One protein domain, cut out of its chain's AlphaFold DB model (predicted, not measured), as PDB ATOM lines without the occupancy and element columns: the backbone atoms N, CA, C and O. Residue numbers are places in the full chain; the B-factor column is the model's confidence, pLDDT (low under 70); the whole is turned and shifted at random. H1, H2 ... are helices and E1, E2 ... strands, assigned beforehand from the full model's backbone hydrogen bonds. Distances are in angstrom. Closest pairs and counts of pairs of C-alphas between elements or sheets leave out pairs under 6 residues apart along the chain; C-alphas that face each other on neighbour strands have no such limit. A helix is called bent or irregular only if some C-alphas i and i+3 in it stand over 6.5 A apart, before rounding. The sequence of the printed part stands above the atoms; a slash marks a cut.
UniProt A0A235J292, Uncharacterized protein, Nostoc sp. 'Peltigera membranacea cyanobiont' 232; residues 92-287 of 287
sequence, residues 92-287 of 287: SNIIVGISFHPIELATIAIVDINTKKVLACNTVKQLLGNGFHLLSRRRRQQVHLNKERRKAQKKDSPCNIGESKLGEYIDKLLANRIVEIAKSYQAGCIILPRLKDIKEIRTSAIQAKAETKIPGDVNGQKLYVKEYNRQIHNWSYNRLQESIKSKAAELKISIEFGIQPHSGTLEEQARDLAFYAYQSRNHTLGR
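This is residues 92 to 287 of the 287 residues of an uncharacterized protein of Nostoc sp. 'Peltigera membranacea cyanobiont' 232 (UniProt A0A235J292). A strongly twisted sheet of five strands curls round the helix H6 on one face, and H2 and H5 pack on its other face. Two helical arms reach away from this layered body, beyond the same end of the sheet: the far part of the kinked H1 with its returning link, and a V made by H3 and H4. The 196 printed residues hold six named helices and five named strands, in the order E1 E2 E3 H1 H2 E4 H3 H4 H5 E5 H6, and the class is mixed, helices and strands. The sheet is mixed, in the order E3 E2 E1 E4 E5. The whole is compact, with a radius of gyration of the C-alphas of 18.9 A and spans of 60 by 42 by 31 A.

E1, residues 92 to 101, E2, residues 105 to 112, and E3, residues 117 to 123, form a meander, each strand the antiparallel neighbour of the one before. E1 and E2 are a hairpin, with N 97 and O 109 within hydrogen-bond range at 2.8 A. E2 and E3 are a hairpin too, with N 110 and O 120 at 2.9 A. H1, residues 124 to 154, only grazes the sheet with its residues 124 to 129. It has a kink of 107 degrees near residue 131 and is irregular, with C-alphas 127 and 130 9.2 A apart. H2, residues 166 to 184, forms a helical hairpin with H1: they touch at a shallow tilt of 24 degrees, opposite ways, through residues 124 to 138 of H1 alone, with the closest C-alphas those of Leu 127 and Arg 177 at 6.0 A. H2 lies over E2 and E1 at a height over the sheet of 11.1 A, along the strands, at 19 degrees to E1 on the local plane. E4, residues 187 to 193, is parallel to E1, with N 191 and O 96 at 2.8 A. E3, H1, H2 and E4 make a split strand-helix-strand unit, two strands running the same way with E2 and E1 between them, and its crossover is right-handed. H3, residues 195 to 213, only grazes the sheet with its residues 195 to 202. H4, residues 218 to 231, is not on the sheet and touches H3 at a steep tilt of 56 degrees, opposite ways; H3 touches H4 with residues 206 to 211 alone, and the closest C-alphas are those of Ala 210 and Gln 221, 5.0 A apart. H5, residues 237 to 250, lies over E4 at a height of 8.9 A on the same face as H2, which it touches at a steep tilt of 46 degrees, with the C-alphas of Ala 175 and Ile 244 closest at 4.5 A. E5, residues 254 to 258, is parallel to E4, with N 192 and O 256 at 2.9 A; E4, H3, H4, H5 and E5 make a strand-helix-strand unit, two parallel neighbour strands with helices between. H6, residues 266 to 285, is on the opposite face, the third of three layers, and its closest C-alphas to E1 are those of Ala 270 and Ser 99, 4.6 A apart. Every O i to N i+4 pair is within hydrogen-bond range in H2, H4, H5 and H6, against 21 of 27 in H1 and 14 of 15 in H3.

E1 begins at C-alpha 92, (-25.135, -37.899, 50.693), and is 26.7 A long; E2 is 23.8 A long. H1, the longest helix by residues, measures 35.8 A and ends at C-alpha 154, (-9.321, 12.705, 33.462). H2 measures 26.9 A, H3 27.6 A and H6 29.1 A, the last ending at C-alpha 285, (-38.841, -33.055, 52.999).

The C-alphas farthest apart are those of Lys 155 and Gly 286, at 62.6 A. The printed part has no cut, and its one long link joins H1 to H2 with 11 residues. Residues 281 to 287, of which 281 to 285 belong to H6, stand free. The mean pLDDT of the printed part is 87.1; residue 162 and residues 284 to 287 are under 70.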
ATOM      1  N   SER A  92     -24.203 -38.956  50.266       84.56
ATOM      2  CA  SER A  92     -25.135 -37.899  50.693       84.56
ATOM      3  C   SER A  92     -24.668 -37.135  51.934       84.56
ATOM      4  O   SER A  92     -25.067 -35.990  52.132       84.56
ATOM      5  N   ASN A  93     -23.834 -37.772  52.756       89.62
ATOM      6  CA  ASN A  93     -23.385 -37.254  54.046       89.62
ATOM      7  C   ASN A  93     -22.188 -36.308  53.898       89.62
ATOM      8  O   ASN A  93     -21.948 -35.498  54.786       89.62
ATOM      9  N   ILE A  94     -21.455 -36.389  52.780       93.12
ATOM     10  CA  ILE A  94     -20.301 -35.532  52.513       93.12
ATOM     11  C   ILE A  94     -20.733 -34.389  51.606       93.12
ATOM     12  O   ILE A  94     -21.200 -34.586  50.481       93.12
ATOM     13  N   ILE A  95     -20.534 -33.175  52.102       94.19
ATOM     14  CA  ILE A  95     -20.941 -31.943  51.445       94.19
ATOM     15  C   ILE A  95     -19.748 -31.005  51.325       94.19
ATOM     16  O   ILE A  95     -18.979 -30.825  52.267       94.19
ATOM     17  N   VAL A  96     -19.627 -30.360  50.167       95.75
ATOM     18  CA  VAL A  96     -18.635 -29.309  49.942       95.75
ATOM     19  C   VAL A  96     -19.312 -27.949  50.031       95.75
ATOM     20  O   VAL A  96     -20.140 -27.614  49.188       95.75
ATOM     21  N   GLY A  97     -18.954 -27.157  51.037       94.62
ATOM     22  CA  GLY A  97     -19.357 -25.762  51.171       94.62
ATOM     23  C   GLY A  97     -18.297 -24.824  50.602       94.62
ATOM     24  O   GLY A  97     -17.099 -25.037  50.793       94.62
ATOM     25  N   ILE A  98     -18.728 -23.780  49.892       94.50
ATOM     26  CA  ILE A  98     -17.837 -22.768  49.314       94.50
ATOM     27  C   ILE A  98     -18.215 -21.399  49.870       94.50
ATOM     28  O   ILE A  98     -19.326 -20.928  49.654       94.50
ATOM     29  N   SER A  99     -17.285 -20.728  50.543       91.94
ATOM     30  CA  SER A  99     -17.445 -19.336  50.969       91.94
ATOM     31  C   SER A  99     -16.722 -18.406  50.001       91.94
ATOM     32  O   SER A  99     -15.628 -18.707  49.518       91.94
ATOM     33  N   PHE A 100     -17.323 -17.257  49.693       89.56
ATOM     34  CA  PHE A 100     -16.675 -16.224  48.888       89.56
ATOM     35  C   PHE A 100     -16.230 -15.050  49.756       89.56
ATOM     36  O   PHE A 100     -16.977 -14.582  50.614       89.56
ATOM     37  N   HIS A 101     -15.020 -14.542  49.495       83.12
ATOM     38  CA  HIS A 101     -14.470 -13.377  50.188       83.12
ATOM     39  C   HIS A 101     -13.917 -12.342  49.197       83.12
ATOM     40  O   HIS A 101     -13.090 -12.683  48.354       83.12
ATOM     41  N   PRO A 102     -14.239 -11.046  49.367       76.06
ATOM     42  CA  PRO A 102     -13.595  -9.918  48.686       76.06
ATOM     43  C   PRO A 102     -12.048  -9.851  48.624       76.06
ATOM     44  O   PRO A 102     -11.533  -9.075  47.825       76.06
ATOM     45  N   ILE A 103     -11.291 -10.566  49.464       77.12
ATOM     46  CA  ILE A 103      -9.814 -10.475  49.506       77.12
ATOM     47  C   ILE A 103      -9.179 -11.786  49.044       77.12
ATOM     48  O   ILE A 103      -8.320 -11.800  48.156       77.12
ATOM     49  N   GLU A 104      -9.603 -12.895  49.646       78.12
ATOM     50  CA  GLU A 104      -9.059 -14.226  49.366       78.12
ATOM     51  C   GLU A 104      -9.744 -14.923  48.190       78.12
ATOM     52  O   GLU A 104      -9.219 -15.913  47.692       78.12
ATOM     53  N   LEU A 105     -10.829 -14.341  47.669       85.94
ATOM     54  CA  LEU A 105     -11.680 -14.831  46.587       85.94
ATOM     55  C   LEU A 105     -12.616 -15.962  47.024       85.94
ATOM     56  O   LEU A 105     -13.826 -15.734  47.028       85.94
ATOM     57  N   ALA A 106     -12.098 -17.125  47.427       90.06
ATOM     58  CA  ALA A 106     -12.923 -18.254  47.863       90.06
ATOM     59  C   ALA A 106     -12.214 -19.209  48.840       90.06
ATOM     60  O   ALA A 106     -11.015 -19.452  48.722       90.06
ATOM     61  N   THR A 107     -12.981 -19.829  49.729       93.06
ATOM     62  CA  THR A 107     -12.511 -20.918  50.594       93.06
ATOM     63  C   THR A 107     -13.495 -22.069  50.534       93.06
ATOM     64  O   THR A 107     -14.692 -21.876  50.333       93.06
ATOM     65  N   ILE A 108     -12.974 -23.283  50.650       95.12
ATOM     66  CA  ILE A 108     -13.743 -24.513  50.522       95.12
ATOM     67  C   ILE A 108     -13.614 -25.285  51.815       95.12
ATOM     68  O   ILE A 108     -12.498 -25.471  52.290       95.12
ATOM     69  N   ALA A 109     -14.739 -25.748  52.340       95.25
ATOM     70  CA  ALA A 109     -14.789 -26.665  53.463       95.25
ATOM     71  C   ALA A 109     -15.532 -27.932  53.043       95.25
ATOM     72  O   ALA A 109     -16.611 -27.872  52.451       95.25
ATOM     73  N   ILE A 110     -14.946 -29.081  53.350       95.38
ATOM     74  CA  ILE A 110     -15.558 -30.391  53.152       95.38
ATOM     75  C   ILE A 110     -16.055 -30.849  54.506       95.38
ATOM     76  O   ILE A 110     -15.279 -30.932  55.457       95.38
ATOM     77  N   VAL A 111     -17.343 -31.134  54.596       93.75
ATOM     78  CA  VAL A 111     -18.006 -31.450  55.853       93.75
ATOM     79  C   VAL A 111     -18.657 -32.811  55.728       93.75
ATOM     80  O   VAL A 111     -19.356 -33.082  54.753       93.75
ATOM     81  N   ASP A 112     -18.438 -33.647  56.734       93.31
ATOM     82  CA  ASP A 112     -19.267 -34.820  56.961       93.31
ATOM     83  C   ASP A 112     -20.383 -34.447  57.939       93.31
ATOM     84  O   ASP A 112     -20.147 -34.034  59.078       93.31
ATOM     85  N   ILE A 113     -21.619 -34.563  57.468       90.94
ATOM     86  CA  ILE A 113     -22.822 -34.209  58.211       90.94
ATOM     87  C   ILE A 113     -23.020 -35.118  59.421       90.94
ATOM     88  O   ILE A 113     -23.434 -34.637  60.476       90.94
ATOM     89  N   ASN A 114     -22.723 -36.413  59.287       89.06
ATOM     90  CA  ASN A 114     -23.011 -37.390  60.337       89.06
ATOM     91  C   ASN A 114     -22.127 -37.140  61.553       89.06
ATOM     92  O   ASN A 114     -22.603 -37.100  62.687       89.06
ATOM     93  N   THR A 115     -20.835 -36.934  61.307       88.06
ATOM     94  CA  THR A 115     -19.863 -36.638  62.361       88.06
ATOM     95  C   THR A 115     -19.847 -35.161  62.753       88.06
ATOM     96  O   THR A 115     -19.265 -34.815  63.780       88.06
ATOM     97  N   LYS A 116     -20.480 -34.288  61.954       87.00
ATOM     98  CA  LYS A 116     -20.414 -32.820  62.044       87.00
ATOM     99  C   LYS A 116     -18.980 -32.278  62.023       87.00
ATOM    100  O   LYS A 116     -18.717 -31.191  62.541       87.00
ATOM    101  N   LYS A 117     -18.041 -33.024  61.438       90.56
ATOM    102  CA  LYS A 117     -16.625 -32.654  61.373       90.56
ATOM    103  C   LYS A 117     -16.271 -32.098  60.001       90.56
ATOM    104  O   LYS A 117     -16.788 -32.535  58.974       90.56
ATOM    105  N   VAL A 118     -15.349 -31.141  60.004       91.69
ATOM    106  CA  VAL A 118     -14.708 -30.645  58.786       91.69
ATOM    107  C   VAL A 118     -13.562 -31.593  58.447       91.69
ATOM    108  O   VAL A 118     -12.647 -31.761  59.249       91.69
ATOM    109  N   LEU A 119     -13.637 -32.236  57.284       91.62
ATOM    110  CA  LEU A 119     -12.622 -33.173  56.799       91.62
ATOM    111  C   LEU A 119     -11.407 -32.432  56.242       91.62
ATOM    112  O   LEU A 119     -10.270 -32.823  56.489       91.62
ATOM    113  N   ALA A 120     -11.650 -31.360  55.486       92.62
ATOM    114  CA  ALA A 120     -10.602 -30.541  54.897       92.62
ATOM    115  C   ALA A 120     -11.086 -29.112  54.639       92.62
ATOM    116  O   ALA A 120     -12.241 -28.896  54.262       92.62
ATOM    117  N   CYS A 121     -10.162 -28.163  54.788       92.75
ATOM    118  CA  CYS A 121     -10.321 -26.771  54.392       92.75
ATOM    119  C   CYS A 121      -9.256 -26.418  53.357       92.75
ATOM    120  O   CYS A 121      -8.062 -26.607  53.596       92.75
ATOM    121  N   ASN A 122      -9.684 -25.874  52.218       93.00
ATOM    122  CA  ASN A 122      -8.792 -25.498  51.131       93.00
ATOM    123  C   ASN A 122      -9.012 -24.035  50.738       93.00
ATOM    124  O   ASN A 122     -10.089 -23.632  50.297       93.00
ATOM    125  N   THR A 123      -7.948 -23.245  50.839       92.00
ATOM    126  CA  THR A 123      -7.897 -21.856  50.361       92.00
ATOM    127  C   THR A 123      -7.565 -21.797  48.869       92.00
ATOM    128  O   THR A 123      -6.955 -22.715  48.318       92.00
ATOM    129  N   VAL A 124      -7.849 -20.673  48.195       90.69
ATOM    130  CA  VAL A 124      -7.459 -20.456  46.779       90.69
ATOM    131  C   VAL A 124      -5.982 -20.743  46.500       90.69
ATOM    132  O   VAL A 124      -5.643 -21.234  45.423       90.69
ATOM    133  N   LYS A 125      -5.093 -20.452  47.457       90.69
ATOM    134  CA  LYS A 125      -3.662 -20.759  47.333       90.69
ATOM    135  C   LYS A 125      -3.427 -22.261  47.198       90.69
ATOM    136  O   LYS A 125      -2.705 -22.671  46.297       90.69
ATOM    137  N   GLN A 126      -4.070 -23.064  48.043       91.62
ATOM    138  CA  GLN A 126      -3.978 -24.523  47.997       91.62
ATOM    139  C   GLN A 126      -4.673 -25.097  46.755       91.62
ATOM    140  O   GLN A 126      -4.157 -26.033  46.155       91.62
ATOM    141  N   LEU A 127      -5.793 -24.509  46.319       91.25
ATOM    142  CA  LEU A 127      -6.503 -24.942  45.109       91.25
ATOM    143  C   LEU A 127      -5.674 -24.726  43.840       91.25
ATOM    144  O   LEU A 127      -5.604 -25.602  42.983       91.25
ATOM    145  N   LEU A 128      -5.055 -23.552  43.702       90.19
ATOM    146  CA  LEU A 128      -4.278 -23.217  42.511       90.19
ATOM    147  C   LEU A 128      -2.853 -23.774  42.555       90.19
ATOM    148  O   LEU A 128      -2.276 -24.002  41.490       90.19
ATOM    149  N   GLY A 129      -2.274 -23.960  43.745       90.44
ATOM    150  CA  GLY A 129      -0.886 -24.383  43.929       90.44
ATOM    151  C   GLY A 129       0.068 -23.524  43.092       90.44
ATOM    152  O   GLY A 129       0.081 -22.295  43.196       90.44
ATOM    153  N   ASN A 130       0.792 -24.164  42.171       87.50
ATOM    154  CA  ASN A 130       1.721 -23.505  41.244       87.50
ATOM    155  C   ASN A 130       1.047 -22.428  40.372       87.50
ATOM    156  O   ASN A 130       1.682 -21.448  39.985       87.50
ATOM    157  N   GLY A 131      -0.251 -22.562  40.091       87.31
ATOM    158  CA  GLY A 131      -1.040 -21.606  39.311       87.31
ATOM    159  C   GLY A 131      -1.361 -20.298  40.042       87.31
ATOM    160  O   GLY A 131      -1.886 -19.369  39.427       87.31
ATOM    161  N   PHE A 132      -1.036 -20.168  41.332       89.88
ATOM    162  CA  PHE A 132      -1.365 -18.976  42.122       89.88
ATOM    163  C   PHE A 132      -0.716 -17.686  41.584       89.88
ATOM    164  O   PHE A 132      -1.281 -16.590  41.696       89.88
ATOM    165  N   HIS A 133       0.440 -17.797  40.924       91.00
ATOM    166  CA  HIS A 133       1.109 -16.655  40.295       91.00
ATOM    167  C   HIS A 133       0.232 -15.976  39.223       91.00
ATOM    168  O   HIS A 133       0.296 -14.757  39.059       91.00
ATOM    169  N   LEU A 134      -0.647 -16.728  38.545       91.88
ATOM    170  CA  LEU A 134      -1.583 -16.197  37.552       91.88
ATOM    171  C   LEU A 134      -2.620 -15.271  38.192       91.88
ATOM    172  O   LEU A 134      -2.939 -14.218  37.637       91.88
ATOM    173  N   LEU A 135      -3.098 -15.616  39.392       89.19
ATOM    174  CA  LEU A 135      -4.011 -14.766  40.155       89.19
ATOM    175  C   LEU A 135      -3.329 -13.452  40.549       89.19
ATOM    176  O   LEU A 135      -3.896 -12.374  40.372       89.19
ATOM    177  N   SER A 136      -2.083 -13.536  41.018       88.88
ATOM    178  CA  SER A 136      -1.271 -12.360  41.352       88.88
ATOM    179  C   SER A 136      -1.015 -11.475  40.128       88.88
ATOM    180  O   SER A 136      -1.179 -10.254  40.197       88.88
ATOM    181  N   ARG A 137      -0.695 -12.079  38.976       90.12
ATOM    182  CA  ARG A 137      -0.547 -11.377  37.691       90.12
ATOM    183  C   ARG A 137      -1.835 -10.655  37.301       90.12
ATOM    184  O   ARG A 137      -1.777  -9.477  36.954       90.12
ATOM    185  N   ARG A 138      -2.995 -11.315  37.414       88.56
ATOM    186  CA  ARG A 138      -4.301 -10.697  37.125       88.56
ATOM    187  C   ARG A 138      -4.586  -9.509  38.045       88.56
ATOM    188  O   ARG A 138      -5.026  -8.471  37.559       88.56
ATOM    189  N   ARG A 139      -4.296  -9.617  39.346       86.62
ATOM    190  CA  ARG A 139      -4.462  -8.502  40.301       86.62
ATOM    191  C   ARG A 139      -3.612  -7.290  39.906       86.62
ATOM    192  O   ARG A 139      -4.119  -6.172  39.880       86.62
ATOM    193  N   ARG A 140      -2.347  -7.504  39.519       87.69
ATOM    194  CA  ARG A 140      -1.462  -6.429  39.029       87.69
ATOM    195  C   ARG A 140      -1.995  -5.787  37.748       87.69
ATOM    196  O   ARG A 140      -2.017  -4.562  37.658       87.69
ATOM    197  N   GLN A 141      -2.471  -6.601  36.802       87.88
ATOM    198  CA  GLN A 141      -3.102  -6.106  35.576       87.88
ATOM    199  C   GLN A 141      -4.321  -5.235  35.898       87.88
ATOM    200  O   GLN A 141      -4.387  -4.114  35.419       87.88
ATOM    201  N   GLN A 142      -5.229  -5.673  36.776       85.56
ATOM    202  CA  GLN A 142      -6.396  -4.867  37.159       85.56
ATOM    203  C   GLN A 142      -6.007  -3.510  37.757       85.56
ATOM    204  O   GLN A 142      -6.573  -2.487  37.379       85.56
ATOM    205  N   VAL A 143      -5.013  -3.474  38.650       85.06
ATOM    206  CA  VAL A 143      -4.523  -2.211  39.225       85.06
ATOM    207  C   VAL A 143      -3.950  -1.297  38.141       85.06
ATOM    208  O   VAL A 143      -4.219  -0.095  38.152       85.06
ATOM    209  N   HIS A 144      -3.180  -1.849  37.203       87.56
ATOM    210  CA  HIS A 144      -2.604  -1.093  36.097       87.56
ATOM    211  C   HIS A 144      -3.689  -0.526  35.169       87.56
ATOM    212  O   HIS A 144      -3.759   0.691  35.002       87.56
ATOM    213  N   LEU A 145      -4.609  -1.367  34.681       87.25
ATOM    214  CA  LEU A 145      -5.697  -0.938  33.794       87.25
ATOM    215  C   LEU A 145      -6.621   0.079  34.477       87.25
ATOM    216  O   LEU A 145      -7.063   1.032  33.845       87.25
ATOM    217  N   ASN A 146      -6.877  -0.054  35.783       84.94
ATOM    218  CA  ASN A 146      -7.660   0.934  36.533       84.94
ATOM    219  C   ASN A 146      -6.959   2.298  36.608       84.94
ATOM    220  O   ASN A 146      -7.618   3.339  36.534       84.94
ATOM    221  N   LYS A 147      -5.625   2.318  36.748       86.88
ATOM    222  CA  LYS A 147      -4.846   3.564  36.710       86.88
ATOM    223  C   LYS A 147      -4.913   4.208  35.327       86.88
ATOM    224  O   LYS A 147      -5.106   5.419  35.251       86.88
ATOM    225  N   GLU A 148      -4.782   3.425  34.262       88.38
ATOM    226  CA  GLU A 148      -4.861   3.925  32.885       88.38
ATOM    227  C   GLU A 148      -6.257   4.439  32.534       88.38
ATOM    228  O   GLU A 148      -6.380   5.573  32.079       88.38
ATOM    229  N   ARG A 149      -7.315   3.690  32.875       87.56
ATOM    230  CA  ARG A 149      -8.717   4.131  32.751       87.56
ATOM    231  C   ARG A 149      -8.949   5.464  33.452       87.56
ATOM    232  O   ARG A 149      -9.535   6.372  32.874       87.56
ATOM    233  N   ARG A 150      -8.435   5.626  34.676       86.62
ATOM    234  CA  ARG A 150      -8.551   6.890  35.419       86.62
ATOM    235  C   ARG A 150      -7.804   8.037  34.733       86.62
ATOM    236  O   ARG A 150      -8.278   9.168  34.771       86.62
ATOM    237  N   LYS A 151      -6.631   7.777  34.146       89.75
ATOM    238  CA  LYS A 151      -5.886   8.787  33.377       89.75
ATOM    239  C   LYS A 151      -6.649   9.190  32.114       89.75
ATOM    240  O   LYS A 151      -6.725  10.381  31.847       89.75
ATOM    241  N   ALA A 152      -7.227   8.230  31.393       89.62
ATOM    242  CA  ALA A 152      -8.036   8.485  30.204       89.62
ATOM    243  C   ALA A 152      -9.303   9.288  30.538       89.62
ATOM    244  O   ALA A 152      -9.539  10.312  29.913       89.62
ATOM    245  N   GLN A 153     -10.034   8.915  31.598       87.62
ATOM    246  CA  GLN A 153     -11.215   9.654  32.076       87.62
ATOM    247  C   GLN A 153     -10.893  11.102  32.457       87.62
ATOM    248  O   GLN A 153     -11.643  12.010  32.134       87.62
ATOM    249  N   LYS A 154      -9.759  11.339  33.128       90.94
ATOM    250  CA  LYS A 154      -9.321  12.705  33.462       90.94
ATOM    251  C   LYS A 154      -8.982  13.553  32.233       90.94
ATOM    252  O   LYS A 154      -8.993  14.771  32.340       90.94
ATOM    253  N   LYS A 155      -8.610  12.913  31.125       91.88
ATOM    254  CA  LYS A 155      -8.252  13.550  29.852       91.88
ATOM    255  C   LYS A 155      -9.400  13.512  28.836       91.88
ATOM    256  O   LYS A 155      -9.158  13.794  27.670       91.88
ATOM    257  N   ASP A 156     -10.584  13.071  29.264       87.38
ATOM    258  CA  ASP A 156     -11.760  12.822  28.423       87.38
ATOM    259  C   ASP A 156     -11.445  12.052  27.122       87.38
ATOM    260  O   ASP A 156     -11.942  12.337  26.038       87.38
ATOM    261  N   SER A 157     -10.523  11.088  27.216       86.62
ATOM    262  CA  SER A 157     -10.027  10.321  26.070       86.62
ATOM    263  C   SER A 157     -10.723   8.958  25.971       86.62
ATOM    264  O   SER A 157     -10.963   8.322  27.008       86.62
ATOM    265  N   PRO A 158     -10.982   8.437  24.753       81.62
ATOM    266  CA  PRO A 158     -11.573   7.114  24.578       81.62
ATOM    267  C   PRO A 158     -10.656   6.028  25.157       81.62
ATOM    268  O   PRO A 158      -9.439   6.043  24.974       81.62
ATOM    269  N   CYS A 159     -11.242   5.069  25.874       75.19
ATOM    270  CA  CYS A 159     -10.504   4.035  26.595       75.19
ATOM    271  C   CYS A 159     -10.864   2.633  26.079       75.19
ATOM    272  O   CYS A 159     -11.749   1.972  26.620       75.19
ATOM    273  N   ASN A 160     -10.107   2.135  25.098       75.31
ATOM    274  CA  ASN A 160     -10.288   0.799  24.504       75.31
ATOM    275  C   ASN A 160      -9.510  -0.308  25.244       75.31
ATOM    276  O   ASN A 160      -9.053  -1.286  24.654       75.31
ATOM    277  N   ILE A 161      -9.318  -0.148  26.553       75.44
ATOM    278  CA  ILE A 161      -8.493  -1.045  27.365       75.44
ATOM    279  C   ILE A 161      -9.280  -2.319  27.706       75.44
ATOM    280  O   ILE A 161     -10.076  -2.350  28.658       75.44
ATOM    281  N   GLY A 162      -9.029  -3.374  26.929       69.00
ATOM    282  CA  GLY A 162      -9.587  -4.710  27.124       69.00
ATOM    283  C   GLY A 162      -8.919  -5.487  28.260       69.00
ATOM    284  O   GLY A 162      -7.717  -5.379  28.501       69.00
ATOM    285  N   GLU A 163      -9.704  -6.301  28.968       70.88
ATOM    286  CA  GLU A 163      -9.163  -7.251  29.941       70.88
ATOM    287  C   GLU A 163      -8.693  -8.530  29.241       70.88
ATOM    288  O   GLU A 163      -9.313  -9.016  28.295       70.88
ATOM    289  N   SER A 164      -7.592  -9.106  29.721       75.69
ATOM    290  CA  SER A 164      -7.124 -10.400  29.233       75.69
ATOM    291  C   SER A 164      -8.097 -11.520  29.643       75.69
ATOM    292  O   SER A 164      -8.650 -11.517  30.747       75.69
ATOM    293  N   LYS A 165      -8.235 -12.559  28.803       87.00
ATOM    294  CA  LYS A 165      -9.007 -13.786  29.120       87.00
ATOM    295  C   LYS A 165      -8.426 -14.601  30.291       87.00
ATOM    296  O   LYS A 165      -8.972 -15.634  30.670       87.00
ATOM    297  N   LEU A 166      -7.340 -14.126  30.908       89.12
ATOM    298  CA  LEU A 166      -6.692 -14.742  32.066       89.12
ATOM    299  C   LEU A 166      -7.676 -14.977  33.215       89.12
ATOM    300  O   LEU A 166      -7.572 -15.962  33.937       89.12
ATOM    301  N   GLY A 167      -8.649 -14.081  33.376       88.38
ATOM    302  CA  GLY A 167      -9.661 -14.227  34.407       88.38
ATOM    303  C   GLY A 167     -10.538 -15.459  34.259       88.38
ATOM    304  O   GLY A 167     -10.699 -16.203  35.218       88.38
ATOM    305  N   GLU A 168     -11.075 -15.661  33.060       90.94
ATOM    306  CA  GLU A 168     -11.883 -16.835  32.719       90.94
ATOM    307  C   GLU A 168     -11.071 -18.122  32.829       90.94
ATOM    308  O   GLU A 168     -11.573 -19.146  33.281       90.94
ATOM    309  N   TYR A 169      -9.797 -18.067  32.442       92.88
ATOM    310  CA  TYR A 169      -8.897 -19.203  32.579       92.88
ATOM    311  C   TYR A 169      -8.694 -19.601  34.048       92.88
ATOM    312  O   TYR A 169      -8.795 -20.780  34.377       92.88
ATOM    313  N   ILE A 170      -8.482 -18.631  34.947       92.81
ATOM    314  CA  ILE A 170      -8.368 -18.903  36.388       92.81
ATOM    315  C   ILE A 170      -9.685 -19.453  36.950       92.81
ATOM    316  O   ILE A 170      -9.642 -20.378  37.754       92.81
ATOM    317  N   ASP A 171     -10.840 -18.939  36.515       93.44
ATOM    318  CA  ASP A 171     -12.145 -19.463  36.945       93.44
ATOM    319  C   ASP A 171     -12.321 -20.938  36.556       93.44
ATOM    320  O   ASP A 171     -12.765 -21.741  37.374       93.44
ATOM    321  N   LYS A 172     -11.898 -21.318  35.344       93.62
ATOM    322  CA  LYS A 172     -11.893 -22.719  34.891       93.62
ATOM    323  C   LYS A 172     -10.923 -23.584  35.692       93.62
ATOM    324  O   LYS A 172     -11.274 -24.702  36.056       93.62
ATOM    325  N   LEU A 173      -9.721 -23.078  35.985       94.56
ATOM    326  CA  LEU A 173      -8.748 -23.790  36.818       94.56
ATOM    327  C   LEU A 173      -9.280 -24.027  38.231       94.56
ATOM    328  O   LEU A 173      -9.161 -25.137  38.741       94.56
ATOM    329  N   LEU A 174      -9.889 -23.007  38.840       94.62
ATOM    330  CA  LEU A 174     -10.541 -23.143  40.137       94.62
ATOM    331  C   LEU A 174     -11.654 -24.178  40.051       94.62
ATOM    332  O   LEU A 174     -11.580 -25.177  40.751       94.62
ATOM    333  N   ALA A 175     -12.619 -24.002  39.148       95.62
ATOM    334  CA  ALA A 175     -13.738 -24.924  38.988       95.62
ATOM    335  C   ALA A 175     -13.293 -26.389  38.836       95.62
ATOM    336  O   ALA A 175     -13.832 -27.254  39.523       95.62
ATOM    337  N   ASN A 176     -12.271 -26.655  38.014       95.06
ATOM    338  CA  ASN A 176     -11.697 -27.994  37.871       95.06
ATOM    339  C   ASN A 176     -11.199 -28.545  39.211       95.06
ATOM    340  O   ASN A 176     -11.571 -29.648  39.594       95.06
ATOM    341  N   ARG A 177     -10.404 -27.766  39.951       95.00
ATOM    342  CA  ARG A 177      -9.827 -28.185  41.237       95.00
ATOM    343  C   ARG A 177     -10.880 -28.409  42.316       95.00
ATOM    344  O   ARG A 177     -10.781 -29.375  43.063       95.00
ATOM    345  N   ILE A 178     -11.905 -27.561  42.371       95.06
ATOM    346  CA  ILE A 178     -13.042 -27.725  43.291       95.06
ATOM    347  C   ILE A 178     -13.740 -29.058  43.042       95.06
ATOM    348  O   ILE A 178     -13.996 -29.820  43.970       95.06
ATOM    349  N   VAL A 179     -14.034 -29.338  41.775       94.31
ATOM    350  CA  VAL A 179     -14.747 -30.544  41.363       94.31
ATOM    351  C   VAL A 179     -13.877 -31.795  41.542       94.31
ATOM    352  O   VAL A 179     -14.385 -32.829  41.964       94.31
ATOM    353  N   GLU A 180     -12.566 -31.710  41.301       93.81
ATOM    354  CA  GLU A 180     -11.608 -32.786  41.596       93.81
ATOM    355  C   GLU A 180     -11.564 -33.123  43.089       93.81
ATOM    356  O   GLU A 180     -11.613 -34.299  43.452       93.81
ATOM    357  N   ILE A 181     -11.522 -32.106  43.952       93.81
ATOM    358  CA  ILE A 181     -11.563 -32.296  45.403       93.81
ATOM    359  C   ILE A 181     -12.890 -32.936  45.801       93.81
ATOM    360  O   ILE A 181     -12.883 -33.984  46.444       93.81
ATOM    361  N   ALA A 182     -14.020 -32.385  45.353       93.50
ATOM    362  CA  ALA A 182     -15.336 -32.963  45.617       93.50
ATOM    363  C   ALA A 182     -15.401 -34.439  45.194       93.50
ATOM    364  O   ALA A 182     -15.885 -35.278  45.951       93.50
ATOM    365  N   LYS A 183     -14.826 -34.771  44.031       92.19
ATOM    366  CA  LYS A 183     -14.739 -36.142  43.532       92.19
ATOM    367  C   LYS A 183     -13.883 -37.042  44.426       92.19
ATOM    368  O   LYS A 183     -14.282 -38.174  44.683       92.19
ATOM    369  N   SER A 184     -12.720 -36.568  44.877       92.69
ATOM    370  CA  SER A 184     -11.800 -37.353  45.715       92.69
ATOM    371  C   SER A 184     -12.416 -37.756  47.056       92.69
ATOM    372  O   SER A 184     -12.219 -38.882  47.501       92.69
ATOM    373  N   TYR A 185     -13.234 -36.878  47.637       91.69
ATOM    374  CA  TYR A 185     -13.976 -37.138  48.872       91.69
ATOM    375  C   TYR A 185     -15.362 -37.746  48.627       91.69
ATOM    376  O   TYR A 185     -16.131 -37.889  49.569       91.69
ATOM    377  N   GLN A 186     -15.701 -38.083  47.376       91.44
ATOM    378  CA  GLN A 186     -17.014 -38.608  46.994       91.44
ATOM    379  C   GLN A 186     -18.175 -37.754  47.533       91.44
ATOM    380  O   GLN A 186     -19.166 -38.281  48.023       91.44
ATOM    381  N   ALA A 187     -18.078 -36.426  47.463       92.50
ATOM    382  CA  ALA A 187     -19.131 -35.536  47.941       92.50
ATOM    383  C   ALA A 187     -20.443 -35.680  47.146       92.50
ATOM    384  O   ALA A 187     -20.457 -35.617  45.914       92.50
ATOM    385  N   GLY A 188     -21.576 -35.806  47.834       88.25
ATOM    386  CA  GLY A 188     -22.894 -35.874  47.196       88.25
ATOM    387  C   GLY A 188     -23.287 -34.573  46.493       88.25
ATOM    388  O   GLY A 188     -23.922 -34.592  45.433       88.25
ATOM    389  N   CYS A 189     -22.888 -33.433  47.063       92.38
ATOM    390  CA  CYS A 189     -23.274 -32.117  46.569       92.38
ATOM    391  C   CYS A 189     -22.225 -31.031  46.837       92.38
ATOM    392  O   CYS A 189     -21.477 -31.077  47.819       92.38
ATOM    393  N   ILE A 190     -22.251 -29.997  45.998       95.75
ATOM    394  CA  ILE A 190     -21.485 -28.761  46.172       95.75
ATOM    395  C   ILE A 190     -22.465 -27.618  46.439       95.75
ATOM    396  O   ILE A 190     -23.391 -27.391  45.661       95.75
ATOM    397  N   ILE A 191     -22.253 -26.870  47.515       95.00
ATOM    398  CA  ILE A 191     -23.091 -25.731  47.880       95.00
ATOM    399  C   ILE A 191     -22.352 -24.440  47.575       95.00
ATOM    400  O   ILE A 191     -21.232 -24.204  48.035       95.00
ATOM    401  N   LEU A 192     -23.020 -23.590  46.805       94.50
ATOM    402  CA  LEU A 192     -22.566 -22.260  46.442       94.50
ATOM    403  C   LEU A 192     -23.382 -21.199  47.193       94.50
ATOM    404  O   LEU A 192     -24.579 -21.383  47.420       94.50
ATOM    405  N   PRO A 193     -22.778 -20.058  47.547       91.94
ATOM    406  CA  PRO A 193     -23.491 -18.979  48.217       91.94
ATOM    407  C   PRO A 193     -24.320 -18.180  47.204       91.94
ATOM    408  O   PRO A 193     -23.951 -18.067  46.032       91.94
ATOM    409  N   ARG A 194     -25.444 -17.587  47.605       90.31
ATOM    410  CA  ARG A 194     -26.206 -16.709  46.699       90.31
ATOM    411  C   ARG A 194     -25.477 -15.382  46.488       90.31
ATOM    412  O   ARG A 194     -24.875 -14.816  47.393       90.31
ATOM    413  N   LEU A 195     -25.559 -14.845  45.270       83.81
ATOM    414  CA  LEU A 195     -24.832 -13.623  44.903       83.81
ATOM    415  C   LEU A 195     -25.345 -12.352  45.594       83.81
ATOM    416  O   LEU A 195     -24.584 -11.391  45.719       83.81
ATOM    417  N   LYS A 196     -26.626 -12.325  45.993       79.06
ATOM    418  CA  LYS A 196     -27.218 -11.198  46.735       79.06
ATOM    419  C   LYS A 196     -26.502 -11.031  48.075       79.06
ATOM    420  O   LYS A 196     -25.946  -9.969  48.341       79.06
ATOM    421  N   ASP A 197     -26.374 -12.138  48.790       70.69
ATOM    422  CA  ASP A 197     -25.784 -12.214  50.120       70.69
ATOM    423  C   ASP A 197     -24.321 -11.751  50.107       70.69
ATOM    424  O   ASP A 197     -23.905 -10.995  50.970       70.69
ATOM    425  N   ILE A 198     -23.532 -12.081  49.075       75.19
ATOM    426  CA  ILE A 198     -22.119 -11.651  48.993       75.19
ATOM    427  C   ILE A 198     -21.986 -10.124  48.962       75.19
ATOM    428  O   ILE A 198     -21.037  -9.571  49.526       75.19
ATOM    429  N   LYS A 199     -22.891  -9.428  48.259       75.12
ATOM    430  CA  LYS A 199     -22.852  -7.962  48.189       75.12
ATOM    431  C   LYS A 199     -23.152  -7.363  49.556       75.12
ATOM    432  O   LYS A 199     -22.424  -6.464  49.961       75.12
ATOM    433  N   GLU A 200     -24.152  -7.900  50.246       75.75
ATOM    434  CA  GLU A 200     -24.561  -7.474  51.586       75.75
ATOM    435  C   GLU A 200     -23.481  -7.784  52.632       75.75
ATOM    436  O   GLU A 200     -23.022  -6.879  53.325       75.75
ATOM    437  N   ILE A 201     -22.955  -9.015  52.656       75.25
ATOM    438  CA  ILE A 201     -21.820  -9.426  53.499       75.25
ATOM    439  C   ILE A 201     -20.635  -8.486  53.282       75.25
ATOM    440  O   ILE A 201     -20.019  -8.012  54.236       75.25
ATOM    441  N   ARG A 202     -20.326  -8.165  52.020       76.56
ATOM    442  CA  ARG A 202     -19.254  -7.228  51.685       76.56
ATOM    443  C   ARG A 202     -19.538  -5.832  52.230       76.56
ATOM    444  O   ARG A 202     -18.633  -5.243  52.816       76.56
ATOM    445  N   THR A 203     -20.724  -5.270  52.001       80.19
ATOM    446  CA  THR A 203     -21.038  -3.909  52.459       80.19
ATOM    447  C   THR A 203     -20.994  -3.818  53.976       80.19
ATOM    448  O   THR A 203     -20.313  -2.933  54.493       80.19
ATOM    449  N   SER A 204     -21.597  -4.783  54.671       79.94
ATOM    450  CA  SER A 204     -21.643  -4.834  56.132       79.94
ATOM    451  C   SER A 204     -20.247  -5.007  56.734       79.94
ATOM    452  O   SER A 204     -19.868  -4.265  57.636       79.94
ATOM    453  N   ALA A 205     -19.417  -5.903  56.183       79.62
ATOM    454  CA  ALA A 205     -18.050  -6.109  56.667       79.62
ATOM    455  C   ALA A 205     -17.154  -4.872  56.477       79.62
ATOM    456  O   ALA A 205     -16.278  -4.598  57.298       79.62
ATOM    457  N   ILE A 206     -17.342  -4.121  55.388       83.19
ATOM    458  CA  ILE A 206     -16.571  -2.897  55.134       83.19
ATOM    459  C   ILE A 206     -17.049  -1.760  56.040       83.19
ATOM    460  O   ILE A 206     -16.211  -1.018  56.548       83.19
ATOM    461  N   GLN A 207     -18.359  -1.638  56.263       86.00
ATOM    462  CA  GLN A 207     -18.943  -0.640  57.160       86.00
ATOM    463  C   GLN A 207     -18.519  -0.868  58.614       86.00
ATOM    464  O   GLN A 207     -17.992   0.055  59.224       86.00
ATOM    465  N   ALA A 208     -18.600  -2.101  59.122       85.12
ATOM    466  CA  ALA A 208     -18.129  -2.433  60.470       85.12
ATOM    467  C   ALA A 208     -16.628  -2.124  60.655       85.12
ATOM    468  O   ALA A 208     -16.195  -1.594  61.678       85.12
ATOM    469  N   LYS A 209     -15.804  -2.384  59.627       84.94
ATOM    470  CA  LYS A 209     -14.383  -1.987  59.624       84.94
ATOM    471  C   LYS A 209     -14.168  -0.472  59.571       84.94
ATOM    472  O   LYS A 209     -13.122  -0.003  60.009       84.94
ATOM    473  N   ALA A 210     -15.093   0.278  58.979       87.56
ATOM    474  CA  ALA A 210     -15.029   1.733  58.932       87.56
ATOM    475  C   ALA A 210     -15.360   2.324  60.304       87.56
ATOM    476  O   ALA A 210     -14.623   3.169  60.794       87.56
ATOM    477  N   GLU A 211     -16.424   1.826  60.934       89.75
ATOM    478  CA  GLU A 211     -16.901   2.272  62.242       89.75
ATOM    479  C   GLU A 211     -15.898   1.978  63.361       89.75
ATOM    480  O   GLU A 211     -15.605   2.848  64.172       89.75
ATOM    481  N   THR A 212     -15.282   0.793  63.350       90.62
ATOM    482  CA  THR A 212     -14.215   0.444  64.310       90.62
ATOM    483  C   THR A 212     -12.970   1.323  64.182       90.62
ATOM    484  O   THR A 212     -12.294   1.570  65.177       90.62
ATOM    485  N   LYS A 213     -12.640   1.794  62.973       90.38
ATOM    486  CA  LYS A 213     -11.479   2.669  62.745       90.38
ATOM    487  C   LYS A 213     -11.778   4.142  62.980       90.38
ATOM    488  O   LYS A 213     -10.896   4.870  63.420       90.38
ATOM    489  N   ILE A 214     -12.975   4.579  62.611       89.69
ATOM    490  CA  ILE A 214     -13.420   5.967  62.678       89.69
ATOM    491  C   ILE A 214     -14.797   5.967  63.360       89.69
ATOM    492  O   ILE A 214     -15.833   5.997  62.681       89.69
ATOM    493  N   PRO A 215     -14.832   5.884  64.700       90.38
ATOM    494  CA  PRO A 215     -16.087   5.912  65.433       90.38
ATOM    495  C   PRO A 215     -16.714   7.310  65.343       90.38
ATOM    496  O   PRO A 215     -16.025   8.322  65.459       90.38
ATOM    497  N   GLY A 216     -18.028   7.375  65.121       88.12
ATOM    498  CA  GLY A 216     -18.810   8.618  65.185       88.12
ATOM    499  C   GLY A 216     -18.751   9.558  63.968       88.12
ATOM    500  O   GLY A 216     -19.664  10.365  63.813       88.12
ATOM    501  N   ASP A 217     -17.767   9.450  63.067       92.38
ATOM    502  CA  ASP A 217     -17.709  10.279  61.847       92.38
ATOM    503  C   ASP A 217     -18.237   9.544  60.604       92.38
ATOM    504  O   ASP A 217     -17.542   8.769  59.940       92.38
ATOM    505  N   VAL A 218     -19.479   9.862  60.236       91.00
ATOM    506  CA  VAL A 218     -20.170   9.304  59.063       91.00
ATOM    507  C   VAL A 218     -19.450   9.642  57.749       91.00
ATOM    508  O   VAL A 218     -19.448   8.833  56.815       91.00
ATOM    509  N   ASN A 219     -18.840  10.824  57.633       91.62
ATOM    510  CA  ASN A 219     -18.174  11.245  56.398       91.62
ATOM    511  C   ASN A 219     -16.817  10.553  56.246       91.62
ATOM    512  O   ASN A 219     -16.522  10.023  55.166       91.62
ATOM    513  N   GLY A 220     -16.043  10.468  57.327       89.00
ATOM    514  CA  GLY A 220     -14.814   9.681  57.397       89.00
ATOM    515  C   GLY A 220     -15.055   8.202  57.093       89.00
ATOM    516  O   GLY A 220     -14.347   7.617  56.269       89.00
ATOM    517  N   GLN A 221     -16.121   7.611  57.639       90.12
ATOM    518  CA  GLN A 221     -16.518   6.234  57.326       90.12
ATOM    519  C   GLN A 221     -16.844   6.048  55.839       90.12
ATOM    520  O   GLN A 221     -16.360   5.103  55.212       90.12
ATOM    521  N   LYS A 222     -17.618   6.959  55.230       89.81
ATOM    522  CA  LYS A 222     -17.939   6.909  53.790       89.81
ATOM    523  C   LYS A 222     -16.684   6.991  52.920       89.81
ATOM    524  O   LYS A 222     -16.572   6.246  51.941       89.81
ATOM    525  N   LEU A 223     -15.740   7.867  53.264       90.44
ATOM    526  CA  LEU A 223     -14.457   7.975  52.567       90.44
ATOM    527  C   LEU A 223     -13.640   6.690  52.714       90.44
ATOM    528  O   LEU A 223     -13.173   6.157  51.707       90.44
ATOM    529  N   TYR A 224     -13.569   6.131  53.922       89.12
ATOM    530  CA  TYR A 224     -12.901   4.859  54.173       89.12
ATOM    531  C   TYR A 224     -13.510   3.718  53.349       89.12
ATOM    532  O   TYR A 224     -12.788   3.004  52.653       89.12
ATOM    533  N   VAL A 225     -14.841   3.569  53.346       87.56
ATOM    534  CA  VAL A 225     -15.542   2.560  52.531       87.56
ATOM    535  C   VAL A 225     -15.220   2.744  51.048       87.56
ATOM    536  O   VAL A 225     -14.969   1.766  50.338       87.56
ATOM    537  N   LYS A 226     -15.194   3.991  50.562       85.69
ATOM    538  CA  LYS A 226     -14.858   4.313  49.170       85.69
ATOM    539  C   LYS A 226     -13.422   3.918  48.832       85.69
ATOM    540  O   LYS A 226     -13.196   3.323  47.781       85.69
ATOM    541  N   GLU A 227     -12.458   4.216  49.694       83.25
ATOM    542  CA  GLU A 227     -11.055   3.844  49.489       83.25
ATOM    543  C   GLU A 227     -10.835   2.337  49.577       83.25
ATOM    544  O   GLU A 227     -10.194   1.753  48.702       83.25
ATOM    545  N   TYR A 228     -11.443   1.687  50.562       82.00
ATOM    546  CA  TYR A 228     -11.351   0.246  50.750       82.00
ATOM    547  C   TYR A 228     -11.953  -0.513  49.560       82.00
ATOM    548  O   TYR A 228     -11.351  -1.449  49.031       82.00
ATOM    549  N   ASN A 229     -13.091  -0.049  49.034       80.12
ATOM    550  CA  ASN A 229     -13.684  -0.601  47.817       80.12
ATOM    551  C   ASN A 229     -12.790  -0.468  46.578       80.12
ATOM    552  O   ASN A 229     -12.919  -1.285  45.667       80.12
ATOM    553  N   ARG A 230     -11.873   0.509  46.541       74.56
ATOM    554  CA  ARG A 230     -10.884   0.649  45.456       74.56
ATOM    555  C   ARG A 230      -9.721  -0.334  45.581       74.56
ATOM    556  O   ARG A 230      -9.067  -0.596  44.576       74.56
ATOM    557  N   GLN A 231      -9.449  -0.845  46.783       72.06
ATOM    558  CA  GLN A 231      -8.377  -1.813  47.043       72.06
ATOM    559  C   GLN A 231      -8.827  -3.266  46.823       72.06
ATOM    560  O   GLN A 231      -8.014  -4.122  46.477       72.06
ATOM    561  N   ILE A 232     -10.120  -3.546  46.998       74.75
ATOM    562  CA  ILE A 232     -10.720  -4.867  46.780       74.75
ATOM    563  C   ILE A 232     -10.648  -5.276  45.299       74.75
ATOM    564  O   ILE A 232     -10.832  -4.459  44.396       74.75
ATOM    565  N   HIS A 233     -10.438  -6.571  45.036       74.62
ATOM    566  CA  HIS A 233     -10.467  -7.104  43.674       74.62
ATOM    567  C   HIS A 233     -11.875  -7.002  43.049       74.62
ATOM    568  O   HIS A 233     -12.890  -7.192  43.723       74.62
ATOM    569  N   ASN A 234     -11.961  -6.766  41.741       75.75
ATOM    570  CA  ASN A 234     -13.243  -6.769  41.032       75.75
ATOM    571  C   ASN A 234     -13.456  -8.124  40.342       75.75
ATOM    572  O   ASN A 234     -13.279  -8.251  39.129       75.75
ATOM    573  N   TRP A 235     -13.708  -9.172  41.133       85.00
ATOM    574  CA  TRP A 235     -13.948 -10.516  40.605       85.00
ATOM    575  C   TRP A 235     -15.435 -10.755  40.344       85.00
ATOM    576  O   TRP A 235     -16.281 -10.399  41.162       85.00
ATOM    577  N   SER A 236     -15.755 -11.398  39.220       87.00
ATOM    578  CA  SER A 236     -17.126 -11.813  38.918       87.00
ATOM    579  C   SER A 236     -17.398 -13.179  39.539       87.00
ATOM    580  O   SER A 236     -17.040 -14.210  38.971       87.00
ATOM    581  N   TYR A 237     -18.039 -13.193  40.710       89.19
ATOM    582  CA  TYR A 237     -18.461 -14.441  41.356       89.19
ATOM    583  C   TYR A 237     -19.508 -15.199  40.542       89.19
ATOM    584  O   TYR A 237     -19.509 -16.424  40.570       89.19
ATOM    585  N   ASN A 238     -20.334 -14.502  39.757       91.44
ATOM    586  CA  ASN A 238     -21.286 -15.156  38.859       91.44
ATOM    587  C   ASN A 238     -20.567 -16.048  37.835       91.44
ATOM    588  O   ASN A 238     -20.890 -17.222  37.684       91.44
ATOM    589  N   ARG A 239     -19.512 -15.520  37.207       92.00
ATOM    590  CA  ARG A 239     -18.723 -16.262  36.216       92.00
ATOM    591  C   ARG A 239     -18.002 -17.467  36.824       92.00
ATOM    592  O   ARG A 239     -17.892 -18.519  36.191       92.00
ATOM    593  N   LEU A 240     -17.524 -17.328  38.063       93.19
ATOM    594  CA  LEU A 240     -16.941 -18.441  38.810       93.19
ATOM    595  C   LEU A 240     -17.996 -19.512  39.127       93.19
ATOM    596  O   LEU A 240     -17.745 -20.692  38.900       93.19
ATOM    597  N   GLN A 241     -19.190 -19.119  39.581       94.31
ATOM    598  CA  GLN A 241     -20.294 -20.050  39.832       94.31
ATOM    599  C   GLN A 241     -20.710 -20.808  38.571       94.31
ATOM    600  O   GLN A 241     -20.923 -22.013  38.630       94.31
ATOM    601  N   GLU A 242     -20.796 -20.138  37.424       94.50
ATOM    602  CA  GLU A 242     -21.092 -20.770  36.131       94.50
ATOM    603  C   GLU A 242     -20.001 -21.763  35.707       94.50
ATOM    604  O   GLU A 242     -20.296 -22.862  35.228       94.50
ATOM    605  N   SER A 243     -18.733 -21.418  35.943       95.12
ATOM    606  CA  SER A 243     -17.602 -22.319  35.688       95.12
ATOM    607  C   SER A 243     -17.662 -23.566  36.580       95.12
ATOM    608  O   SER A 243     -17.446 -24.675  36.098       95.12
ATOM    609  N   ILE A 244     -18.027 -23.415  37.858       95.62
ATOM    610  CA  ILE A 244     -18.222 -24.548  38.778       95.62
ATOM    611  C   ILE A 244     -19.430 -25.387  38.347       95.62
ATOM    612  O   ILE A 244     -19.331 -26.609  38.296       95.62
ATOM    613  N   LYS A 245     -20.544 -24.746  37.970       95.44
ATOM    614  CA  LYS A 245     -21.751 -25.426  37.476       95.44
ATOM    615  C   LYS A 245     -21.481 -26.298  36.270       95.44
ATOM    616  O   LYS A 245     -21.826 -27.473  36.285       95.44
ATOM    617  N   SER A 246     -20.865 -25.720  35.244       94.12
ATOM    618  CA  SER A 246     -20.529 -26.456  34.027       94.12
ATOM    619  C   SER A 246     -19.647 -27.667  34.334       94.12
ATOM    620  O   SER A 246     -19.950 -28.765  33.873       94.12
ATOM    621  N   LYS A 247     -18.626 -27.515  35.187       94.25
ATOM    622  CA  LYS A 247     -17.729 -28.622  35.543       94.25
ATOM    623  C   LYS A 247     -18.349 -29.687  36.438       94.25
ATOM    624  O   LYS A 247     -18.092 -30.869  36.234       94.25
ATOM    625  N   ALA A 248     -19.190 -29.306  37.391       93.12
ATOM    626  CA  ALA A 248     -19.923 -30.263  38.212       93.12
ATOM    627  C   ALA A 248     -20.948 -31.052  37.384       93.12
ATOM    628  O   ALA A 248     -21.094 -32.258  37.580       93.12
ATOM    629  N   ALA A 249     -21.607 -30.397  36.420       89.81
ATOM    630  CA  ALA A 249     -22.565 -31.031  35.521       89.81
ATOM    631  C   ALA A 249     -21.916 -32.121  34.651       89.81
ATOM    632  O   ALA A 249     -22.517 -33.178  34.468       89.81
ATOM    633  N   GLU A 250     -20.675 -31.919  34.187       87.81
ATOM    634  CA  GLU A 250     -19.900 -32.951  33.470       87.81
ATOM    635  C   GLU A 250     -19.734 -34.240  34.297       87.81
ATOM    636  O   GLU A 250     -19.707 -35.336  33.739       87.81
ATOM    637  N   LEU A 251     -19.649 -34.119  35.626       84.75
ATOM    638  CA  LEU A 251     -19.505 -35.243  36.555       84.75
ATOM    639  C   LEU A 251     -20.817 -35.661  37.238       84.75
ATOM    640  O   LEU A 251     -20.782 -36.517  38.119       84.75
ATOM    641  N   LYS A 252     -21.962 -35.082  36.847       85.19
ATOM    642  CA  LYS A 252     -23.274 -35.283  37.491       85.19
ATOM    643  C   LYS A 252     -23.274 -34.998  39.010       85.19
ATOM    644  O   LYS A 252     -24.067 -35.580  39.746       85.19
ATOM    645  N   ILE A 253     -22.411 -34.101  39.497       90.38
ATOM    646  CA  ILE A 253     -22.423 -33.674  40.907       90.38
ATOM    647  C   ILE A 253     -23.533 -32.640  41.097       90.38
ATOM    648  O   ILE A 253     -23.618 -31.666  40.344       90.38
ATOM    649  N   SER A 254     -24.381 -32.842  42.105       90.44
ATOM    650  CA  SER A 254     -25.472 -31.914  42.407       90.44
ATOM    651  C   SER A 254     -24.945 -30.584  42.957       90.44
ATOM    652  O   SER A 254     -23.976 -30.547  43.722       90.44
ATOM    653  N   ILE A 255     -25.577 -29.479  42.554       92.69
ATOM    654  CA  ILE A 255     -25.260 -28.137  43.054       92.69
ATOM    655  C   ILE A 255     -26.477 -27.535  43.721       92.69
ATOM    656  O   ILE A 255     -27.568 -27.534  43.154       92.69
ATOM    657  N   GLU A 256     -26.246 -26.924  44.876       92.06
ATOM    658  CA  GLU A 256     -27.257 -26.177  45.610       92.06
ATOM    659  C   GLU A 256     -26.797 -24.774  45.982       92.06
ATOM    660  O   GLU A 256     -25.611 -24.441  45.934       92.06
ATOM    661  N   PHE A 257     -27.772 -23.940  46.342       91.31
ATOM    662  CA  PHE A 257     -27.566 -22.546  46.702       91.31
ATOM    663  C   PHE A 257     -27.988 -22.277  48.136       91.31
ATOM    664  O   PHE A 257     -29.180 -22.327  48.446       91.31
ATOM    665  N   GLY A 258     -27.022 -21.923  48.976       88.25
ATOM    666  CA  GLY A 258     -27.240 -21.564  50.375       88.25
ATOM    667  C   GLY A 258     -27.010 -20.080  50.652       88.25
ATOM    668  O   GLY A 258     -26.482 -19.344  49.812       88.25
ATOM    669  N   ILE A 259     -27.415 -19.661  51.849       86.94
ATOM    670  CA  ILE A 259     -27.140 -18.325  52.378       86.94
ATOM    671  C   ILE A 259     -25.806 -18.380  53.116       86.94
ATOM    672  O   ILE A 259     -25.639 -19.197  54.023       86.94
ATOM    673  N   GLN A 260     -24.849 -17.543  52.715       85.31
ATOM    674  CA  GLN A 260     -23.549 -17.483  53.387       85.31
ATOM    675  C   GLN A 260     -23.692 -16.710  54.705       85.31
ATOM    676  O   GLN A 260     -24.240 -15.606  54.702       85.31
ATOM    677  N   PRO A 261     -23.210 -17.252  55.834       83.75
ATOM    678  CA  PRO A 261     -23.233 -16.531  57.098       83.75
ATOM    679  C   PRO A 261     -22.251 -15.353  57.083       83.75
ATOM    680  O   PRO A 261     -21.244 -15.350  56.373       83.75
ATOM    681  N   HIS A 262     -22.565 -14.340  57.887       73.69
ATOM    682  CA  HIS A 262     -21.836 -13.070  57.930       73.69
ATOM    683  C   HIS A 262     -20.677 -13.082  58.939       73.69
ATOM    684  O   HIS A 262     -19.737 -12.298  58.808       73.69
ATOM    685  N   SER A 263     -20.752 -13.946  59.952       72.69
ATOM    686  CA  SER A 263     -19.815 -14.028  61.073       72.69
ATOM    687  C   SER A 263     -18.856 -15.211  60.938       72.69
ATOM    688  O   SER A 263     -19.150 -16.189  60.255       72.69
ATOM    689  N   GLY A 264     -17.710 -15.115  61.614       79.94
ATOM    690  CA  GLY A 264     -16.702 -16.174  61.665       79.94
ATOM    691  C   GLY A 264     -15.626 -16.079  60.583       79.94
ATOM    692  O   GLY A 264     -15.627 -15.195  59.719       79.94
ATOM    693  N   THR A 265     -14.678 -17.006  60.668       85.62
ATOM    694  CA  THR A 265     -13.623 -17.222  59.674       85.62
ATOM    695  C   THR A 265     -14.207 -17.756  58.364       85.62
ATOM    696  O   THR A 265     -15.305 -18.301  58.329       85.62
ATOM    697  N   LEU A 266     -13.478 -17.636  57.250       85.00
ATOM    698  CA  LEU A 266     -13.973 -18.142  55.959       85.00
ATOM    699  C   LEU A 266     -14.219 -19.650  55.940       85.00
ATOM    700  O   LEU A 266     -15.072 -20.121  55.185       85.00
ATOM    701  N   GLU A 267     -13.464 -20.386  56.745       89.81
ATOM    702  CA  GLU A 267     -13.615 -21.825  56.923       89.81
ATOM    703  C   GLU A 267     -14.914 -22.144  57.661       89.81
ATOM    704  O   GLU A 267     -15.708 -22.955  57.186       89.81
ATOM    705  N   GLU A 268     -15.186 -21.433  58.759       89.50
ATOM    706  CA  GLU A 268     -16.456 -21.529  59.483       89.50
ATOM    707  C   GLU A 268     -17.629 -21.133  58.591       89.50
ATOM    708  O   GLU A 268     -18.619 -21.850  58.542       89.50
ATOM    709  N   GLN A 269     -17.495 -20.070  57.792       89.94
ATOM    710  CA  GLN A 269     -18.551 -19.661  56.868       89.94
ATOM    711  C   GLN A 269     -18.854 -20.729  55.813       89.94
ATOM    712  O   GLN A 269     -20.019 -20.957  55.487       89.94
ATOM    713  N   ALA A 270     -17.824 -21.385  55.271       91.31
ATOM    714  CA  ALA A 270     -17.997 -22.467  54.307       91.31
ATOM    715  C   ALA A 270     -18.625 -23.710  54.960       91.31
ATOM    716  O   ALA A 270     -19.508 -24.336  54.371       91.31
ATOM    717  N   ARG A 271     -18.210 -24.041  56.188       93.25
ATOM    718  CA  ARG A 271     -18.771 -25.140  56.984       93.25
ATOM    719  C   ARG A 271     -20.243 -24.901  57.311       93.25
ATOM    720  O   ARG A 271     -21.083 -25.766  57.081       93.25
ATOM    721  N   ASP A 272     -20.557 -23.730  57.840       91.50
ATOM    722  CA  ASP A 272     -21.897 -23.383  58.299       91.50
ATOM    723  C   ASP A 272     -22.859 -23.281  57.108       91.50
ATOM    724  O   ASP A 272     -23.980 -23.777  57.182       91.50
ATOM    725  N   LEU A 273     -22.395 -22.774  55.957       92.19
ATOM    726  CA  LEU A 273     -23.135 -22.834  54.692       92.19
ATOM    727  C   LEU A 273     -23.523 -24.276  54.319       92.19
ATOM    728  O   LEU A 273     -24.651 -24.513  53.876       92.19
ATOM    729  N   ALA A 274     -22.610 -25.236  54.507       91.56
ATOM    730  CA  ALA A 274     -22.885 -26.644  54.243       91.56
ATOM    731  C   ALA A 274     -23.970 -27.207  55.173       91.56
ATOM    732  O   ALA A 274     -24.918 -27.849  54.712       91.56
ATOM    733  N   PHE A 275     -23.876 -26.907  56.470       91.12
ATOM    734  CA  PHE A 275     -24.871 -27.332  57.450       91.12
ATOM    735  C   PHE A 275     -26.246 -26.703  57.215       91.12
ATOM    736  O   PHE A 275     -27.251 -27.413  57.268       91.12
ATOM    737  N   TYR A 276     -26.311 -25.404  56.909       90.00
ATOM    738  CA  TYR A 276     -27.579 -24.718  56.662       90.00
ATOM    739  C   TYR A 276     -28.320 -25.278  55.452       90.00
ATOM    740  O   TYR A 276     -29.541 -25.449  55.504       90.00
ATOM    741  N   ALA A 277     -27.611 -25.605  54.370       89.00
ATOM    742  CA  ALA A 277     -28.251 -26.222  53.213       89.00
ATOM    743  C   ALA A 277     -28.807 -27.610  53.551       89.00
ATOM    744  O   ALA A 277     -29.942 -27.913  53.194       89.00
ATOM    745  N   TYR A 278     -28.054 -28.427  54.297       88.81
ATOM    746  CA  TYR A 278     -28.534 -29.740  54.727       88.81
ATOM    747  C   TYR A 278     -29.784 -29.639  55.614       88.81
ATOM    748  O   TYR A 278     -30.774 -30.328  55.371       88.81
ATOM    749  N   GLN A 279     -29.784 -28.733  56.596       87.25
ATOM    750  CA  GLN A 279     -30.963 -28.477  57.432       87.25
ATOM    751  C   GLN A 279     -32.163 -28.026  56.593       87.25
ATOM    752  O   GLN A 279     -33.281 -28.498  56.805       87.25
ATOM    753  N   SER A 280     -31.929 -27.164  55.600       84.56
ATOM    754  CA  SER A 280     -32.976 -26.688  54.692       84.56
ATOM    755  C   SER A 280     -33.612 -27.835  53.900       84.56
ATOM    756  O   SER A 280     -34.833 -27.857  53.768       84.56
ATOM    757  N   ARG A 281     -32.822 -28.823  53.443       82.00
ATOM    758  CA  ARG A 281     -33.344 -30.027  52.766       82.00
ATOM    759  C   ARG A 281     -34.277 -30.831  53.661       82.00
ATOM    760  O   ARG A 281     -35.370 -31.200  53.232       82.00
ATOM    761  N   ASN A 282     -33.863 -31.077  54.902       77.75
ATOM    762  CA  ASN A 282     -34.660 -31.850  55.855       77.75
ATOM    763  C   ASN A 282     -35.979 -31.140  56.179       77.75
ATOM    764  O   ASN A 282     -37.025 -31.781  56.235       77.75
ATOM    765  N   HIS A 283     -35.958 -29.809  56.301       70.75
ATOM    766  CA  HIS A 283     -37.177 -29.022  56.489       70.75
ATOM    767  C   HIS A 283     -38.109 -29.030  55.269       70.75
ATOM    768  O   HIS A 283     -39.322 -28.990  55.452       70.75
ATOM    769  N   THR A 284     -37.584 -29.099  54.041       63.69
ATOM    770  CA  THR A 284     -38.418 -29.218  52.832       63.69
ATOM    771  C   THR A 284     -39.001 -30.612  52.611       63.69
ATOM    772  O   THR A 284     -40.042 -30.713  51.980       63.69
ATOM    773  N   LEU A 285     -38.356 -31.671  53.113       57.41
ATOM    774  CA  LEU A 285     -38.841 -33.055  52.999       57.41
ATOM    775  C   LEU A 285     -39.859 -33.433  54.090       57.41
ATOM    776  O   LEU A 285     -40.575 -34.415  53.936       57.41
ATOM    777  N   GLY A 286     -39.907 -32.677  55.191       46.22
ATOM    778  CA  GLY A 286     -40.866 -32.860  56.286       46.22
ATOM    779  C   GLY A 286     -42.174 -32.068  56.146       46.22
ATOM    780  O   GLY A 286     -42.931 -32.009  57.113       46.22
ATOM    781  N   ARG A 287     -42.418 -31.429  54.996       38.97
ATOM    782  CA  ARG A 287     -43.689 -30.786  54.623       38.97
ATOM    783  C   ARG A 287     -44.316 -31.531  53.458       38.97
ATOM    784  O   ARG A 287     -45.561 -31.595  53.444       38.97
TER     785      ARG A 287